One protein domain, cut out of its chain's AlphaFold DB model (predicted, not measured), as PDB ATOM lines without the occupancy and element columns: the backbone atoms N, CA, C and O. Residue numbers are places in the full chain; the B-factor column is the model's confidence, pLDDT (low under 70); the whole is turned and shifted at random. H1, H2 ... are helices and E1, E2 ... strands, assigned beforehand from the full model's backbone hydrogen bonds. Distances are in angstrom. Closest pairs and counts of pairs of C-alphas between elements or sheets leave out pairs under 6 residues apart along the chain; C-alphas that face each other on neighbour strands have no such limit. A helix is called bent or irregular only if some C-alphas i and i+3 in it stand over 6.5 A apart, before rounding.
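This is residues 2 to 121 of the 121 residues of an uncharacterized protein of Acidithiobacillus thiooxidans (UniProt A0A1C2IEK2). Two loose lobes make the model: one holds the three steeply tilted helices H2, H3 and H4, with H2 between the other two, and the other holds the small two-stranded hairpin of E1 and E2 with H5 close to E1. A long stretch with no named element, residues 11 to 27, runs through the middle from one lobe to the other, and H1 is near H5 and has its first residues near the end of H3. The printed part has 120 residues with five named helices and two named strands, in the order H1, H2, H3, H4, E1, E2, H5; the sheet's order is E1 - E2, antiparallel, and the class is mostly helix. The whole is compact, with a radius of gyration of the C-alphas of 15.0 A and spans of 44 by 30 by 29 A.

The printed part opens with H1, residues 2 to 10, whose C-alpha 2 is at (42.057, -23.378, 16.704). H1 is only just irregular: C-alphas 4 and 7 are 6.9 A apart. After the stretch of residues 11 to 27 comes H2, residues 28 to 36, 12.3 A from first to last C-alpha. H3, residues 41 to 50, is 14.0 A long. H4, residues 69 to 84, is the longest helix at 22.3 A, and its C-alpha 69 is at (37.072, -0.993, 32.057). The strands follow: E1, residues 92 to 96, is 13.7 A long, and E2, residues 102 to 106, is 13.5 A long. H5, residues 112 to 120, is 13.6 A long and ends with C-alpha 120 at (27.140, -27.749, 8.861). H5 is neither bent nor irregular, but only just: C-alphas 112 and 115 are 6.0 A apart.

H1 and H3 only just touch, and only at their ends, with 3 pairs of C-alphas within 8 A; the closest are those of Tyr 2 and Glu 49, 7.3 A apart. H1 and H5 are close but not clearly touching; their closest C-alphas, of Ala 5 and Leu 113, are 7.2 A apart. H2 and H3 touch only at the corner by their link, where the closest C-alphas, of Ile 35 and Pro 41, are 5.2 A apart; they stand at a steep tilt of 50 degrees, opposite ways. H2 and H4 touch, with residues 71 to 76 of H4 alone; the closest C-alphas, of Ala 33 and Ile 71, are 5.9 A apart, at a steep tilt of 61 degrees, opposite ways. H3 and H4 are apart. E1 and E2 form an antiparallel hairpin, their directions 158 degrees apart; N 93 and O 105 are 2.9 A apart and N 103 and O 95 are 2.8 A apart, within hydrogen-bond range. The closest C-alphas of E1 and H5 are those of Arg 96 and Ile 120, 6.3 A apart. In H2, H3 and H4 every O i to N i+4 pair is within hydrogen-bond range; in H1 it is 3 of 5, and in H5 4 of 5.

The two C-alphas farthest apart, those of Leu 65 and His 99, are 45.4 A apart. The first and last printed C-alphas, of Tyr 2 and Ser 121, are 18.9 A apart, and Ser 121 is the chain's last residue. The printed part has no cut. The links from H1 to H2, 17 residues, and from H3 to H4, 18 residues, are long; the link from H4 to E1 is short, and those from H2 to H3, E1 to E2 and E2 to H5 are tight. The mean pLDDT of the printed part is 93.7, that of H5 is 87, and no printed residue is under 70.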
ATOM      1  N   TYR A   2      41.787 -24.532  17.556       90.38
ATOM      2  CA  TYR A   2      42.057 -23.378  16.704       90.38
ATOM      3  C   TYR A   2      42.977 -23.689  15.514       90.38
ATOM      4  O   TYR A   2      42.579 -23.491  14.372       90.38
ATOM      5  N   GLU A   3      44.145 -24.289  15.761       89.06
ATOM      6  CA  GLU A   3      45.099 -24.656  14.701       89.06
ATOM      7  C   GLU A   3      44.488 -25.577  13.637       89.06
ATOM      8  O   GLU A   3      44.664 -25.361  12.440       89.06
ATOM      9  N   LYS A   4      43.691 -26.566  14.064       90.12
ATOM     10  CA  LYS A   4      43.003 -27.501  13.158       90.12
ATOM     11  C   LYS A   4      41.924 -26.813  12.309       90.12
ATOM     12  O   LYS A   4      41.550 -27.350  11.273       90.12
ATOM     13  N   ALA A   5      41.417 -25.653  12.730       91.44
ATOM     14  CA  ALA A   5      40.437 -24.881  11.970       91.44
ATOM     15  C   ALA A   5      41.085 -24.005  10.883       91.44
ATOM     16  O   ALA A   5      40.420 -23.689   9.896       91.44
ATOM     17  N   LEU A   6      42.367 -23.636  11.023       92.06
ATOM     18  CA  LEU A   6      43.043 -22.690  10.122       92.06
ATOM     19  C   LEU A   6      42.998 -23.096   8.637       92.06
ATOM     20  O   LEU A   6      42.649 -22.236   7.827       92.06
ATOM     21  N   PRO A   7      43.254 -24.361   8.238       93.31
ATOM     22  CA  PRO A   7      43.176 -24.746   6.825       93.31
ATOM     23  C   PRO A   7      41.759 -24.628   6.249       93.31
ATOM     24  O   PRO A   7      41.583 -24.288   5.083       93.31
ATOM     25  N   ILE A   8      40.735 -24.879   7.071       94.06
ATOM     26  CA  ILE A   8      39.324 -24.839   6.661       94.06
ATOM     27  C   ILE A   8      38.864 -23.385   6.498       94.06
ATOM     28  O   ILE A   8      38.142 -23.063   5.555       94.06
ATOM     29  N   ILE A   9      39.323 -22.506   7.396       92.56
ATOM     30  CA  ILE A   9      39.127 -21.056   7.294       92.56
ATOM     31  C   ILE A   9      39.816 -20.523   6.033       92.56
ATOM     32  O   ILE A   9      39.201 -19.776   5.279       92.56
ATOM     33  N   GLY A  10      41.062 -20.937   5.774       92.50
ATOM     34  CA  GLY A  10      41.823 -20.528   4.588       92.50
ATOM     35  C   GLY A  10      41.224 -21.012   3.264       92.50
ATOM     36  O   GLY A  10      41.379 -20.344   2.250       92.50
ATOM     37  N   ALA A  11      40.499 -22.132   3.278       94.69
ATOM     38  CA  ALA A  11      39.733 -22.631   2.137       94.69
ATOM     39  C   ALA A  11      38.325 -22.010   2.014       94.69
ATOM     40  O   ALA A  11      37.522 -22.499   1.223       94.69
ATOM     41  N   GLU A  12      37.997 -21.001   2.832       92.00
ATOM     42  CA  GLU A  12      36.699 -20.307   2.877       92.00
ATOM     43  C   GLU A  12      35.488 -21.203   3.203       92.00
ATOM     44  O   GLU A  12      34.337 -20.806   3.037       92.00
ATOM     45  N   LYS A  13      35.726 -22.404   3.744       92.25
ATOM     46  CA  LYS A  13      34.665 -23.356   4.124       92.25
ATOM     47  C   LYS A  13      34.153 -23.153   5.547       92.25
ATOM     48  O   LYS A  13      33.136 -23.726   5.922       92.25
ATOM     49  N   LEU A  14      34.859 -22.368   6.361       92.50
ATOM     50  CA  LEU A  14      34.505 -22.101   7.752       92.50
ATOM     51  C   LEU A  14      34.750 -20.638   8.102       92.50
ATOM     52  O   LEU A  14      35.853 -20.120   7.948       92.50
ATOM     53  N   ARG A  15      33.744 -19.997   8.700       92.56
ATOM     54  CA  ARG A  15      33.917 -18.718   9.389       92.56
ATOM     55  C   ARG A  15      33.906 -18.940  10.897       92.56
ATOM     56  O   ARG A  15      32.846 -19.084  11.497       92.56
ATOM     57  N   LEU A  16      35.083 -18.901  11.515       93.25
ATOM     58  CA  LEU A  16      35.221 -18.998  12.965       93.25
ATOM     59  C   LEU A  16      35.065 -17.618  13.621       93.25
ATOM     60  O   LEU A  16      35.743 -16.661  13.250       93.25
ATOM     61  N   ARG A  17      34.180 -17.513  14.618       95.25
ATOM     62  CA  ARG A  17      34.075 -16.343  15.503       95.25
ATOM     63  C   ARG A  17      34.391 -16.786  16.923       95.25
ATOM     64  O   ARG A  17      33.668 -17.606  17.477       95.25
ATOM     65  N   VAL A  18      35.461 -16.248  17.498       95.94
ATOM     66  CA  VAL A  18      35.903 -16.623  18.845       95.94
ATOM     67  C   VAL A  18      35.382 -15.612  19.857       95.94
ATOM     68  O   VAL A  18      35.674 -14.420  19.766       95.94
ATOM     69  N   VAL A  19      34.610 -16.098  20.826       96.81
ATOM     70  CA  VAL A  19      34.133 -15.317  21.970       96.81
ATOM     71  C   VAL A  19      35.043 -15.630  23.151       96.81
ATOM     72  O   VAL A  19      34.946 -16.692  23.757       96.81
ATOM     73  N   LEU A  20      35.964 -14.715  23.454       97.44
ATOM     74  CA  LEU A  20      36.936 -14.924  24.525       97.44
ATOM     75  C   LEU A  20      36.281 -14.829  25.899       97.44
ATOM     76  O   LEU A  20      35.584 -13.856  26.203       97.44
ATOM     77  N   VAL A  21      36.575 -15.825  26.725       97.38
ATOM     78  CA  VAL A  21      36.167 -15.941  28.125       97.38
ATOM     79  C   VAL A  21      37.408 -16.004  29.008       97.38
ATOM     80  O   VAL A  21      38.511 -16.279  28.540       97.38
ATOM     81  N   GLY A  22      37.238 -15.760  30.300       96.19
ATOM     82  CA  GLY A  22      38.315 -15.899  31.273       96.19
ATOM     83  C   GLY A  22      37.784 -16.444  32.582       96.19
ATOM     84  O   GLY A  22      37.263 -15.670  33.381       96.19
ATOM     85  N   PHE A  23      37.882 -17.758  32.778       92.81
ATOM     86  CA  PHE A  23      37.399 -18.423  33.997       92.81
ATOM     87  C   PHE A  23      38.289 -19.573  34.491       92.81
ATOM     88  O   PHE A  23      38.221 -19.895  35.669       92.81
ATOM     89  N   LEU A  24      39.133 -20.162  33.633       92.44
ATOM     90  CA  LEU A  24      39.927 -21.346  33.987       92.44
ATOM     91  C   LEU A  24      41.028 -21.063  35.020       92.44
ATOM     92  O   LEU A  24      41.263 -21.872  35.909       92.44
ATOM     93  N   LYS A  25      41.723 -19.926  34.905       94.44
ATOM     94  CA  LYS A  25      42.822 -19.529  35.799       94.44
ATOM     95  C   LYS A  25      42.664 -18.082  36.252       94.44
ATOM     96  O   LYS A  25      42.051 -17.287  35.533       94.44
ATOM     97  N   PRO A  26      43.291 -17.680  37.378       95.50
ATOM     98  CA  PRO A  26      43.295 -16.282  37.816       95.50
ATOM     99  C   PRO A  26      43.804 -15.304  36.743       95.50
ATOM    100  O   PRO A  26      43.328 -14.174  36.651       95.50
ATOM    101  N   SER A  27      44.738 -15.746  35.891       95.69
ATOM    102  CA  SER A  27      45.291 -14.979  34.766       95.69
ATOM    103  C   SER A  27      44.342 -14.870  33.565       95.69
ATOM    104  O   SER A  27      44.478 -13.939  32.765       95.69
ATOM    105  N   SER A  28      43.372 -15.781  33.410       97.06
ATOM    106  CA  SER A  28      42.563 -15.907  32.191       97.06
ATOM    107  C   SER A  28      41.784 -14.637  31.825       97.06
ATOM    108  O   SER A  28      41.844 -14.249  30.657       97.06
ATOM    109  N   PRO A  29      41.101 -13.927  32.753       97.81
ATOM    110  CA  PRO A  29      40.405 -12.687  32.404       97.81
ATOM    111  C   PRO A  29      41.341 -11.618  31.831       97.81
ATOM    112  O   PRO A  29      40.991 -10.925  30.876       97.81
ATOM    113  N   ALA A  30      42.538 -11.491  32.407       98.19
ATOM    114  CA  ALA A  30      43.525 -10.506  31.985       98.19
ATOM    115  C   ALA A  30      44.175 -10.880  30.645       98.19
ATOM    116  O   ALA A  30      44.433  -9.990  29.840       98.19
ATOM    117  N   LYS A  31      44.388 -12.174  30.368       98.38
ATOM    118  CA  LYS A  31      44.866 -12.658  29.060       98.38
ATOM    119  C   LYS A  31      43.828 -12.472  27.953       98.38
ATOM    120  O   LYS A  31      44.148 -11.912  26.906       98.38
ATOM    121  N   ALA A  32      42.568 -12.829  28.207       98.50
ATOM    122  CA  ALA A  32      41.469 -12.564  27.277       98.50
ATOM    123  C   ALA A  32      41.352 -11.062  26.967       98.50
ATOM    124  O   ALA A  32      41.200 -10.664  25.812       98.50
ATOM    125  N   ALA A  33      41.490 -10.213  27.991       98.62
ATOM    126  CA  ALA A  33      41.510  -8.768  27.812       98.62
ATOM    127  C   ALA A  33      42.714  -8.290  26.982       98.62
ATOM    128  O   ALA A  33      42.526  -7.433  26.118       98.62
ATOM    129  N   SER A  34      43.912  -8.856  27.194       98.69
ATOM    130  CA  SER A  34      45.098  -8.557  26.378       98.69
ATOM    131  C   SER A  34      44.846  -8.797  24.897       98.69
ATOM    132  O   SER A  34      45.219  -7.957  24.088       98.69
ATOM    133  N   ILE A  35      44.180  -9.898  24.539       98.69
ATOM    134  CA  ILE A  35      43.852 -10.211  23.142       98.69
ATOM    135  C   ILE A  35      42.848  -9.191  22.582       98.69
ATOM    136  O   ILE A  35      43.087  -8.604  21.522       98.69
ATOM    137  N   LEU A  36      41.749  -8.938  23.305       98.38
ATOM    138  CA  LEU A  36      40.657  -8.070  22.847       98.38
ATOM    139  C   LEU A  36      41.045  -6.597  22.689       98.38
ATOM    140  O   LEU A  36      40.436  -5.904  21.880       98.38
ATOM    141  N   MET A  37      42.015  -6.102  23.461       97.19
ATOM    142  CA  MET A  37      42.431  -4.696  23.400       97.19
ATOM    143  C   MET A  37      43.485  -4.403  22.322       97.19
ATOM    144  O   MET A  37      43.888  -3.252  22.171       97.19
ATOM    145  N   THR A  38      43.963  -5.418  21.594       97.69
ATOM    146  CA  THR A  38      44.911  -5.206  20.490       97.69
ATOM    147  C   THR A  38      44.217  -4.656  19.241       97.69
ATOM    148  O   THR A  38      43.037  -4.904  19.007       97.69
ATOM    149  N   ASN A  39      44.977  -3.984  18.371       97.31
ATOM    150  CA  ASN A  39      44.480  -3.528  17.064       97.31
ATOM    151  C   ASN A  39      44.090  -4.687  16.129       97.31
ATOM    152  O   ASN A  39      43.363  -4.482  15.162       97.31
ATOM    153  N   ASN A  40      44.590  -5.900  16.389       97.31
ATOM    154  CA  ASN A  40      44.253  -7.099  15.631       97.31
ATOM    155  C   ASN A  40      44.063  -8.297  16.582       97.31
ATOM    156  O   ASN A  40      44.986  -9.102  16.754       97.31
ATOM    157  N   PRO A  41      42.867  -8.434  17.186       97.31
ATOM    158  CA  PRO A  41      42.586  -9.499  18.147       97.31
ATOM    159  C   PRO A  41      42.745 -10.906  17.570       97.31
ATOM    160  O   PRO A  41      43.159 -11.810  18.286       97.31
ATOM    161  N   ALA A  42      42.480 -11.103  16.273       94.38
ATOM    162  CA  ALA A  42      42.673 -12.398  15.622       94.38
ATOM    163  C   ALA A  42      44.157 -12.799  15.576       94.38
ATOM    164  O   ALA A  42      44.500 -13.937  15.886       94.38
ATOM    165  N   ARG A  43      45.056 -11.855  15.257       96.19
ATOM    166  CA  ARG A  43      46.506 -12.093  15.307       96.19
ATOM    167  C   ARG A  43      46.994 -12.340  16.736       96.19
ATOM    168  O   ARG A  43      47.843 -13.202  16.934       96.19
ATOM    169  N   ALA A  44      46.472 -11.604  17.717       98.19
ATOM    170  CA  ALA A  44      46.827 -11.805  19.120       98.19
ATOM    171  C   ALA A  44      46.349 -13.168  19.651       98.19
ATOM    172  O   ALA A  44      47.103 -13.833  20.352       98.19
ATOM    173  N   LEU A  45      45.151 -13.618  19.261       97.44
ATOM    174  CA  LEU A  45      44.668 -14.968  19.554       97.44
ATOM    175  C   LEU A  45      45.545 -16.037  18.894       97.44
ATOM    176  O   LEU A  45      45.929 -16.997  19.548       97.44
ATOM    177  N   ALA A  46      45.903 -15.856  17.619       95.88
ATOM    178  CA  ALA A  46      46.781 -16.795  16.925       95.88
ATOM    179  C   ALA A  46      48.141 -16.933  17.624       95.88
ATOM    180  O   ALA A  46      48.646 -18.042  17.749       95.88
ATOM    181  N   TYR A  47      48.705 -15.822  18.107       97.31
ATOM    182  CA  TYR A  47      49.926 -15.838  18.910       97.31
ATOM    183  C   TYR A  47      49.734 -16.576  20.241       97.31
ATOM    184  O   TYR A  47      50.602 -17.358  20.617       97.31
ATOM    185  N   ASP A  48      48.625 -16.330  20.947       97.44
ATOM    186  CA  ASP A  48      48.322 -16.985  22.223       97.44
ATOM    187  C   ASP A  48      48.254 -18.511  22.077       97.44
ATOM    188  O   ASP A  48      48.908 -19.228  22.833       97.44
ATOM    189  N   GLU A  49      47.541 -18.983  21.049       95.69
ATOM    190  CA  GLU A  49      47.373 -20.402  20.718       95.69
ATOM    191  C   GLU A  49      48.689 -21.040  20.237       95.69
ATOM    192  O   GLU A  49      49.061 -22.105  20.720       95.69
ATOM    193  N   SER A  50      49.444 -20.381  19.346       95.75
ATOM    194  CA  SER A  50      50.684 -20.952  18.786       95.75
ATOM    195  C   SER A  50      51.850 -20.999  19.779       95.75
ATOM    196  O   SER A  50      52.875 -21.615  19.501       95.75
ATOM    197  N   HIS A  51      51.734 -20.294  20.906       96.50
ATOM    198  CA  HIS A  51      52.715 -20.283  21.994       96.50
ATOM    199  C   HIS A  51      52.154 -20.947  23.255       96.50
ATOM    200  O   HIS A  51      52.591 -20.637  24.367       96.50
ATOM    201  N   PHE A  52      51.174 -21.839  23.098       95.06
ATOM    202  CA  PHE A  52      50.606 -22.578  24.211       95.06
ATOM    203  C   PHE A  52      51.666 -23.462  24.876       95.06
ATOM    204  O   PHE A  52      52.263 -24.343  24.258       95.06
ATOM    205  N   ASN A  53      51.885 -23.237  26.166       95.12
ATOM    206  CA  ASN A  53      52.743 -24.065  26.991       95.12
ATOM    207  C   ASN A  53      51.908 -25.192  27.605       95.12
ATOM    208  O   ASN A  53      51.028 -24.944  28.429       95.12
ATOM    209  N   THR A  54      52.211 -26.433  27.226       93.69
ATOM    210  CA  THR A  54      51.492 -27.630  27.684       93.69
ATOM    211  C   THR A  54      51.761 -27.990  29.141       93.69
ATOM    212  O   THR A  54      50.905 -28.600  29.768       93.69
ATOM    213  N   GLN A  55      52.907 -27.601  29.707       95.50
ATOM    214  CA  GLN A  55      53.236 -27.869  31.111       95.50
ATOM    215  C   GLN A  55      52.457 -26.954  32.049       95.50
ATOM    216  O   GLN A  55      51.978 -27.381  33.093       95.50
ATOM    217  N   THR A  56      52.337 -25.678  31.678       94.38
ATOM    218  CA  THR A  56      51.596 -24.694  32.472       94.38
ATOM    219  C   THR A  56      50.145 -24.565  32.034       94.38
ATOM    220  O   THR A  56      49.416 -23.811  32.668       94.38
ATOM    221  N   GLU A  57      49.739 -25.239  30.954       93.12
ATOM    222  CA  GLU A  57      48.452 -25.113  30.255       93.12
ATOM    223  C   GLU A  57      48.032 -23.647  30.072       93.12
ATOM    224  O   GLU A  57      46.975 -23.202  30.531       93.12
ATOM    225  N   GLU A  58      48.923 -22.853  29.492       94.25
ATOM    226  CA  GLU A  58      48.722 -21.421  29.315       94.25
ATOM    227  C   GLU A  58      49.110 -20.992  27.902       94.25
ATOM    228  O   GLU A  58      50.175 -21.359  27.413       94.25
ATOM    229  N   GLY A  59      48.278 -20.152  27.286       94.94
ATOM    230  CA  GLY A  59      48.639 -19.437  26.067       94.94
ATOM    231  C   GLY A  59      49.763 -18.422  26.300       94.94
ATOM    232  O   GLY A  59      50.016 -17.983  27.437       94.94
ATOM    233  N   GLY A  60      50.450 -18.062  25.215       96.75
ATOM    234  CA  GLY A  60      51.653 -17.230  25.259       96.75
ATOM    235  C   GLY A  60      51.414 -15.735  25.484       96.75
ATOM    236  O   GLY A  60      52.380 -14.999  25.722       96.75
ATOM    237  N   ILE A  61      50.171 -15.241  25.410       97.88
ATOM    238  CA  ILE A  61      49.884 -13.824  25.643       97.88
ATOM    239  C   ILE A  61      50.092 -13.486  27.122       97.88
ATOM    240  O   ILE A  61      49.639 -14.180  28.037       97.88
ATOM    241  N   ARG A  62      50.772 -12.369  27.385       97.75
ATOM    242  CA  ARG A  62      50.950 -11.885  28.757       97.75
ATOM    243  C   ARG A  62      49.649 -11.250  29.267       97.75
ATOM    244  O   ARG A  62      49.007 -10.508  28.515       97.75
ATOM    245  N   PRO A  63      49.252 -11.494  30.529       97.94
ATOM    246  CA  PRO A  63      48.073 -10.862  31.109       97.94
ATOM    247  C   PRO A  63      48.279  -9.348  31.242       97.94
ATOM    248  O   PRO A  63      49.330  -8.890  31.692       97.94
ATOM    249  N   ALA A  64      47.271  -8.562  30.867       97.38
ATOM    250  CA  ALA A  64      47.305  -7.115  31.039       97.38
ATOM    251  C   ALA A  64      47.236  -6.749  32.529       97.38
ATOM    252  O   ALA A  64      46.372  -7.247  33.250       97.38
ATOM    253  N   LEU A  65      48.094  -5.827  32.976       96.50
ATOM    254  CA  LEU A  65      48.095  -5.352  34.366       96.50
ATOM    255  C   LEU A  65      46.835  -4.540  34.702       96.50
ATOM    256  O   LEU A  65      46.229  -4.729  35.750       96.50
ATOM    257  N   ASN A  66      46.422  -3.642  33.802       96.25
ATOM    258  CA  ASN A  66      45.228  -2.814  33.980       96.25
ATOM    259  C   ASN A  66      44.480  -2.629  32.645       96.25
ATOM    260  O   ASN A  66      44.541  -1.556  32.043       96.25
ATOM    261  N   PRO A  67      43.797  -3.673  32.138       96.56
ATOM    262  CA  PRO A  67      43.037  -3.578  30.892       96.56
ATOM    263  C   PRO A  67      41.872  -2.585  31.035       96.56
ATOM    264  O   PRO A  67      41.263  -2.556  32.103       96.56
ATOM    265  N   PRO A  68      41.484  -1.817  29.999       98.19
ATOM    266  CA  PRO A  68      40.436  -0.798  30.112       98.19
ATOM    267  C   PRO A  68      39.102  -1.332  30.676       98.19
ATOM    268  O   PRO A  68      38.719  -2.466  30.364       98.19
ATOM    269  N   PRO A  69      38.326  -0.536  31.448       98.19
ATOM    270  CA  PRO A  69      37.072  -0.993  32.057       98.19
ATOM    271  C   PRO A  69      36.067  -1.604  31.069       98.19
ATOM    272  O   PRO A  69      35.400  -2.587  31.403       98.19
ATOM    273  N   LEU A  70      35.984  -1.050  29.853       98.19
ATOM    274  CA  LEU A  70      35.128  -1.554  28.776       98.19
ATOM    275  C   LEU A  70      35.519  -2.981  28.358       98.19
ATOM    276  O   LEU A  70      34.651  -3.847  28.268       98.19
ATOM    277  N   ILE A  71      36.816  -3.244  28.184       98.50
ATOM    278  CA  ILE A  71      37.339  -4.564  27.804       98.50
ATOM    279  C   ILE A  71      37.128  -5.567  28.937       98.50
ATOM    280  O   ILE A  71      36.635  -6.669  28.703       98.50
ATOM    281  N   ARG A  72      37.395  -5.167  30.189       98.12
ATOM    282  CA  ARG A  72      37.109  -6.017  31.355       98.12
ATOM    283  C   ARG A  72      35.637  -6.417  31.413       98.12
ATOM    284  O   ARG A  72      35.326  -7.560  31.733       98.12
ATOM    285  N   ARG A  73      34.724  -5.483  31.119       98.50
ATOM    286  CA  ARG A  73      33.282  -5.760  31.079       98.50
ATOM    287  C   ARG A  73      32.920  -6.721  29.949       98.50
ATOM    288  O   ARG A  73      32.135  -7.626  30.196       98.50
ATOM    289  N   ALA A  74      33.507  -6.568  28.763       98.44
ATOM    290  CA  ALA A  74      33.283  -7.488  27.648       98.44
ATOM    291  C   ALA A  74      33.682  -8.929  28.007       98.44
ATOM    292  O   ALA A  74      32.859  -9.831  27.881       98.44
ATOM    293  N   VAL A  75      34.889  -9.135  28.555       98.56
ATOM    294  CA  VAL A  75      35.344 -10.468  28.994       98.56
ATOM    295  C   VAL A  75      34.409 -11.048  30.054       98.56
ATOM    296  O   VAL A  75      33.975 -12.189  29.927       98.56
ATOM    297  N   ARG A  76      34.033 -10.262  31.073       98.19
ATOM    298  CA  ARG A  76      33.083 -10.723  32.100       98.19
ATOM    299  C   ARG A  76      31.739 -11.128  31.502       98.19
ATOM    300  O   ARG A  76      31.215 -12.174  31.869       98.19
ATOM    301  N   ASN A  77      31.186 -10.330  30.592       98.50
ATOM    302  CA  ASN A  77      29.900 -10.622  29.963       98.50
ATOM    303  C   ASN A  77      29.955 -11.904  29.124       98.50
ATOM    304  O   ASN A  77      29.021 -12.699  29.188       98.50
ATOM    305  N   ASN A  78      31.052 -12.126  28.398       98.00
ATOM    306  CA  ASN A  78      31.282 -13.354  27.643       98.00
ATOM    307  C   ASN A  78      31.383 -14.570  28.569       98.00
ATOM    308  O   ASN A  78      30.721 -15.576  28.330       98.00
ATOM    309  N   THR A  79      32.152 -14.468  29.659       97.50
ATOM    310  CA  THR A  79      32.247 -15.540  30.659       97.50
ATOM    311  C   THR A  79      30.875 -15.857  31.262       97.50
ATOM    312  O   THR A  79      30.502 -17.017  31.369       97.50
ATOM    313  N   GLN A  80      30.082 -14.839  31.605       96.81
ATOM    314  CA  GLN A  80      28.726 -15.035  32.133       96.81
ATOM    315  C   GLN A  80      27.761 -15.619  31.096       96.81
ATOM    316  O   GLN A  80      26.840 -16.348  31.452       96.81
ATOM    317  N   LEU A  81      27.943 -15.303  29.811       95.69
ATOM    318  CA  LEU A  81      27.182 -15.939  28.741       95.69
ATOM    319  C   LEU A  81      27.478 -17.438  28.685       95.69
ATOM    320  O   LEU A  81      26.524 -18.205  28.693       95.69
ATOM    321  N   LEU A  82      28.755 -17.838  28.702       95.25
ATOM    322  CA  LEU A  82      29.152 -19.247  28.738       95.25
ATOM    323  C   LEU A  82      28.533 -19.967  29.943       95.25
ATOM    324  O   LEU A  82      27.832 -20.953  29.761       95.25
ATOM    325  N   ILE A  83      28.688 -19.415  31.150       93.56
ATOM    326  CA  ILE A  83      28.124 -20.002  32.378       93.56
ATOM    327  C   ILE A  83      26.606 -20.211  32.252       93.56
ATOM    328  O   ILE A  83      26.087 -21.257  32.628       93.56
ATOM    329  N   ARG A  84      25.876 -19.247  31.676       94.31
ATOM    330  CA  ARG A  84      24.420 -19.364  31.475       94.31
ATOM    331  C   ARG A  84      24.011 -20.440  30.474       94.31
ATOM    332  O   ARG A  84      22.854 -20.840  30.496       94.31
ATOM    333  N   THR A  85      24.917 -20.892  29.607       92.19
ATOM    334  CA  THR A  85      24.641 -22.044  28.736       92.19
ATOM    335  C   THR A  85      24.691 -23.380  29.483       92.19
ATOM    336  O   THR A  85      24.233 -24.377  28.939       92.19
ATOM    337  N   GLY A  86      25.203 -23.404  30.721       91.94
ATOM    338  CA  GLY A  86      25.458 -24.634  31.482       91.94
ATOM    339  C   GLY A  86      26.764 -25.333  31.095       91.94
ATOM    340  O   GLY A  86      27.067 -26.399  31.613       91.94
ATOM    341  N   GLU A  87      27.536 -24.742  30.186       91.06
ATOM    342  CA  GLU A  87      28.807 -25.278  29.717       91.06
ATOM    343  C   GLU A  87      29.950 -24.933  30.671       91.06
ATOM    344  O   GLU A  87      30.099 -23.792  31.115       91.06
ATOM    345  N   GLU A  88      30.797 -25.924  30.938       85.31
ATOM    346  CA  GLU A  88      31.859 -25.831  31.947       85.31
ATOM    347  C   GLU A  88      33.272 -25.940  31.357       85.31
ATOM    348  O   GLU A  88      34.261 -25.820  32.078       85.31
ATOM    349  N   ALA A  89      33.395 -26.143  30.042       86.38
ATOM    350  CA  ALA A  89      34.683 -26.328  29.381       86.38
ATOM    351  C   ALA A  89      34.823 -25.467  28.130       86.38
ATOM    352  O   ALA A  89      33.853 -25.035  27.521       86.38
ATOM    353  N   THR A  90      36.069 -25.250  27.715       90.44
ATOM    354  CA  THR A  90      36.389 -24.644  26.422       90.44
ATOM    355  C   THR A  90      37.184 -25.622  25.557       90.44
ATOM    356  O   THR A  90      38.067 -26.300  26.078       90.44
ATOM    357  N   PRO A  91      36.944 -25.661  24.234       92.69
ATOM    358  CA  PRO A  91      35.978 -24.828  23.520       92.69
ATOM    359  C   PRO A  91      34.528 -25.315  23.701       92.69
ATOM    360  O   PRO A  91      34.274 -26.508  23.617       92.69
ATOM    361  N   THR A  92      33.588 -24.383  23.858       93.69
ATOM    362  CA  THR A  92      32.152 -24.606  23.610       93.69
ATOM    363  C   THR A  92      31.828 -24.055  22.232       93.69
ATOM    364  O   THR A  92      32.243 -22.941  21.894       93.69
ATOM    365  N   LEU A  93      31.109 -24.827  21.425       93.56
ATOM    366  CA  LEU A  93      30.861 -24.507  20.023       93.56
ATOM    367  C   LEU A  93      29.373 -24.275  19.799       93.56
ATOM    368  O   LEU A  93      28.552 -25.077  20.222       93.56
ATOM    369  N   LEU A  94      29.039 -23.184  19.115       93.44
ATOM    370  CA  LEU A  94      27.684 -22.883  18.665       93.44
ATOM    371  C   LEU A  94      27.694 -22.827  17.141       93.44
ATOM    372  O   LEU A  94      28.423 -22.022  16.555       93.44
ATOM    373  N   TYR A  95      26.888 -23.661  16.498       93.88
ATOM    374  CA  TYR A  95      26.778 -23.697  15.044       93.88
ATOM    375  C   TYR A  95      25.351 -24.030  14.609       93.88
ATOM    376  O   TYR A  95      24.511 -24.421  15.416       93.88
ATOM    377  N   ARG A  96      25.061 -23.821  13.325       92.94
ATOM    378  CA  ARG A  96      23.766 -24.144  12.725       92.94
ATOM    379  C   ARG A  96      23.934 -25.372  11.841       92.94
ATOM    380  O   ARG A  96      24.785 -25.349  10.958       92.94
ATOM    381  N   ASN A  97      23.161 -26.422  12.086       92.25
ATOM    382  CA  ASN A  97      23.220 -27.637  11.278       92.25
ATOM    383  C   ASN A  97      22.556 -27.444   9.901       92.25
ATOM    384  O   ASN A  97      21.869 -26.447   9.654       92.25
ATOM    385  N   LYS A  98      22.705 -28.436   9.019       92.56
ATOM    386  CA  LYS A  98      22.084 -28.480   7.682       92.56
ATOM    387  C   LYS A  98      20.551 -28.391   7.676       92.56
ATOM    388  O   LYS A  98      19.957 -28.026   6.668       92.56
ATOM    389  N   HIS A  99      19.901 -28.696   8.800       93.31
ATOM    390  CA  HIS A  99      18.453 -28.545   8.986       93.31
ATOM    391  C   HIS A  99      18.064 -27.139   9.469       93.31
ATOM    392  O   HIS A  99      16.893 -26.861   9.721       93.31
ATOM    393  N   GLY A 100      19.033 -26.234   9.607       93.81
ATOM    394  CA  GLY A 100      18.810 -24.870  10.054       93.81
ATOM    395  C   GLY A 100      18.579 -24.740  11.562       93.81
ATOM    396  O   GLY A 100      18.115 -23.680  11.992       93.81
ATOM    397  N   GLN A 101      18.903 -25.758  12.358       95.06
ATOM    398  CA  GLN A 101      18.761 -25.750  13.815       95.06
ATOM    399  C   GLN A 101      20.079 -25.353  14.482       95.06
ATOM    400  O   GLN A 101      21.155 -25.686  13.987       95.06
ATOM    401  N   TRP A 102      19.997 -24.624  15.594       94.25
ATOM    402  CA  TRP A 102      21.167 -24.285  16.402       94.25
ATOM    403  C   TRP A 102      21.565 -25.463  17.284       94.25
ATOM    404  O   TRP A 102      20.723 -26.022  17.983       94.25
ATOM    405  N   GLU A 103      22.851 -25.786  17.277       92.81
ATOM    406  CA  GLU A 103      23.455 -26.807  18.121       92.81
ATOM    407  C   GLU A 103      24.539 -26.171  18.989       92.81
ATOM    408  O   GLU A 103      25.377 -25.402  18.503       92.81
ATOM    409  N   LEU A 104      24.495 -26.494  20.280       92.62
ATOM    410  CA  LEU A 104      25.545 -26.192  21.240       92.62
ATOM    411  C   LEU A 104      26.296 -27.493  21.528       92.62
ATOM    412  O   LEU A 104      25.677 -28.494  21.880       92.62
ATOM    413  N   GLN A 105      27.613 -27.479  21.357       90.81
ATOM    414  CA  GLN A 105      28.458 -28.645  21.561       90.81
ATOM    415  C   GLN A 105      29.513 -28.371  22.634       90.81
ATOM    416  O   GLN A 105      30.323 -27.445  22.514       90.81
ATOM    417  N   HIS A 106      29.533 -29.255  23.631       90.94
ATOM    418  CA  HIS A 106      30.561 -29.325  24.656       90.94
ATOM    419  C   HIS A 106      31.861 -29.904  24.094       90.94
ATOM    420  O   HIS A 106      31.913 -31.058  23.648       90.94
ATOM    421  N   GLY A 107      32.938 -29.121  24.127       87.94
ATOM    422  CA  GLY A 107      34.230 -29.563  23.620       87.94
ATOM    423  C   GLY A 107      34.205 -29.905  22.127       87.94
ATOM    424  O   GLY A 107      33.279 -29.614  21.370       87.94
ATOM    425  N   LEU A 108      35.265 -30.573  21.677       83.38
ATOM    426  CA  LEU A 108      35.376 -31.038  20.293       83.38
ATOM    427  C   LEU A 108      34.782 -32.435  20.048       83.38
ATOM    428  O   LEU A 108      34.663 -32.840  18.893       83.38
ATOM    429  N   GLY A 109      34.427 -33.166  21.108       79.06
ATOM    430  CA  GLY A 109      34.063 -34.581  21.024       79.06
ATOM    431  C   GLY A 109      35.202 -35.472  20.500       79.06
ATOM    432  O   GLY A 109      36.302 -35.011  20.189       79.06
ATOM    433  N   SER A 110      34.938 -36.775  20.377       76.12
ATOM    434  CA  SER A 110      35.929 -37.781  19.946       76.12
ATOM    435  C   SER A 110      36.362 -37.655  18.481       76.12
ATOM    436  O   SER A 110      37.466 -38.061  18.128       76.12
ATOM    437  N   HIS A 111      35.527 -37.058  17.629       77.38
ATOM    438  CA  HIS A 111      35.757 -36.949  16.183       77.38
ATOM    439  C   HIS A 111      36.245 -35.554  15.744       77.38
ATOM    440  O   HIS A 111      36.546 -35.328  14.570       77.38
ATOM    441  N   GLY A 112      36.359 -34.610  16.681       85.06
ATOM    442  CA  GLY A 112      36.920 -33.286  16.435       85.06
ATOM    443  C   GLY A 112      36.143 -32.426  15.431       85.06
ATOM    444  O   GLY A 112      34.955 -32.613  15.181       85.06
ATOM    445  N   LEU A 113      36.853 -31.462  14.832       87.00
ATOM    446  CA  LEU A 113      36.299 -30.491  13.876       87.00
ATOM    447  C   LEU A 113      35.690 -31.141  12.626       87.00
ATOM    448  O   LEU A 113      34.738 -30.595  12.083       87.00
ATOM    449  N   HIS A 114      36.198 -32.297  12.186       87.44
ATOM    450  CA  HIS A 114      35.676 -32.992  11.005       87.44
ATOM    451  C   HIS A 114      34.185 -33.308  11.151       87.44
ATOM    452  O   HIS A 114      33.406 -33.060  10.235       87.44
ATOM    453  N   LYS A 115      33.774 -33.782  12.333       86.06
ATOM    454  CA  LYS A 115      32.375 -34.133  12.577       86.06
ATOM    455  C   LYS A 115      31.449 -32.927  12.501       86.06
ATOM    456  O   LYS A 115      30.362 -33.023  11.950       86.06
ATOM    457  N   ILE A 116      31.905 -31.785  13.005       88.56
ATOM    458  CA  ILE A 116      31.156 -30.529  12.927       88.56
ATOM    459  C   ILE A 116      31.018 -30.097  11.468       88.56
ATOM    460  O   ILE A 116      29.933 -29.708  11.048       88.56
ATOM    461  N   MET A 117      32.083 -30.229  10.670       90.50
ATOM    462  CA  MET A 117      32.034 -29.898   9.245       90.50
ATOM    463  C   MET A 117      31.008 -30.740   8.473       90.50
ATOM    464  O   MET A 117      30.326 -30.187   7.619       90.50
ATOM    465  N   GLU A 118      30.836 -32.027   8.794       89.81
ATOM    466  CA  GLU A 118      29.777 -32.879   8.211       89.81
ATOM    467  C   GLU A 118      28.352 -32.430   8.574       89.81
ATOM    468  O   GLU A 118      27.405 -32.744   7.855       89.81
ATOM    469  N   ILE A 119      28.178 -31.762   9.719       85.62
ATOM    470  CA  ILE A 119      26.862 -31.345  10.225       85.62
ATOM    471  C   ILE A 119      26.433 -30.004   9.616       85.62
ATOM    472  O   ILE A 119      25.235 -29.776   9.420       85.62
ATOM    473  N   ILE A 120      27.396 -29.114   9.349       86.00
ATOM    474  CA  ILE A 120      27.140 -27.749   8.861       86.00
ATOM    475  C   ILE A 120      27.237 -27.596   7.338       86.00
ATOM    476  O   ILE A 120      26.758 -26.586   6.824       86.00
ATOM    477  N   SER A 121      27.885 -28.541   6.647       77.50
ATOM    478  CA  SER A 121      27.988 -28.572   5.176       77.50
ATOM    479  C   SER A 121      26.791 -29.290   4.560       77.50
ATOM    480  O   SER A 121      26.389 -28.876   3.454       77.50
TER     481      SER A 121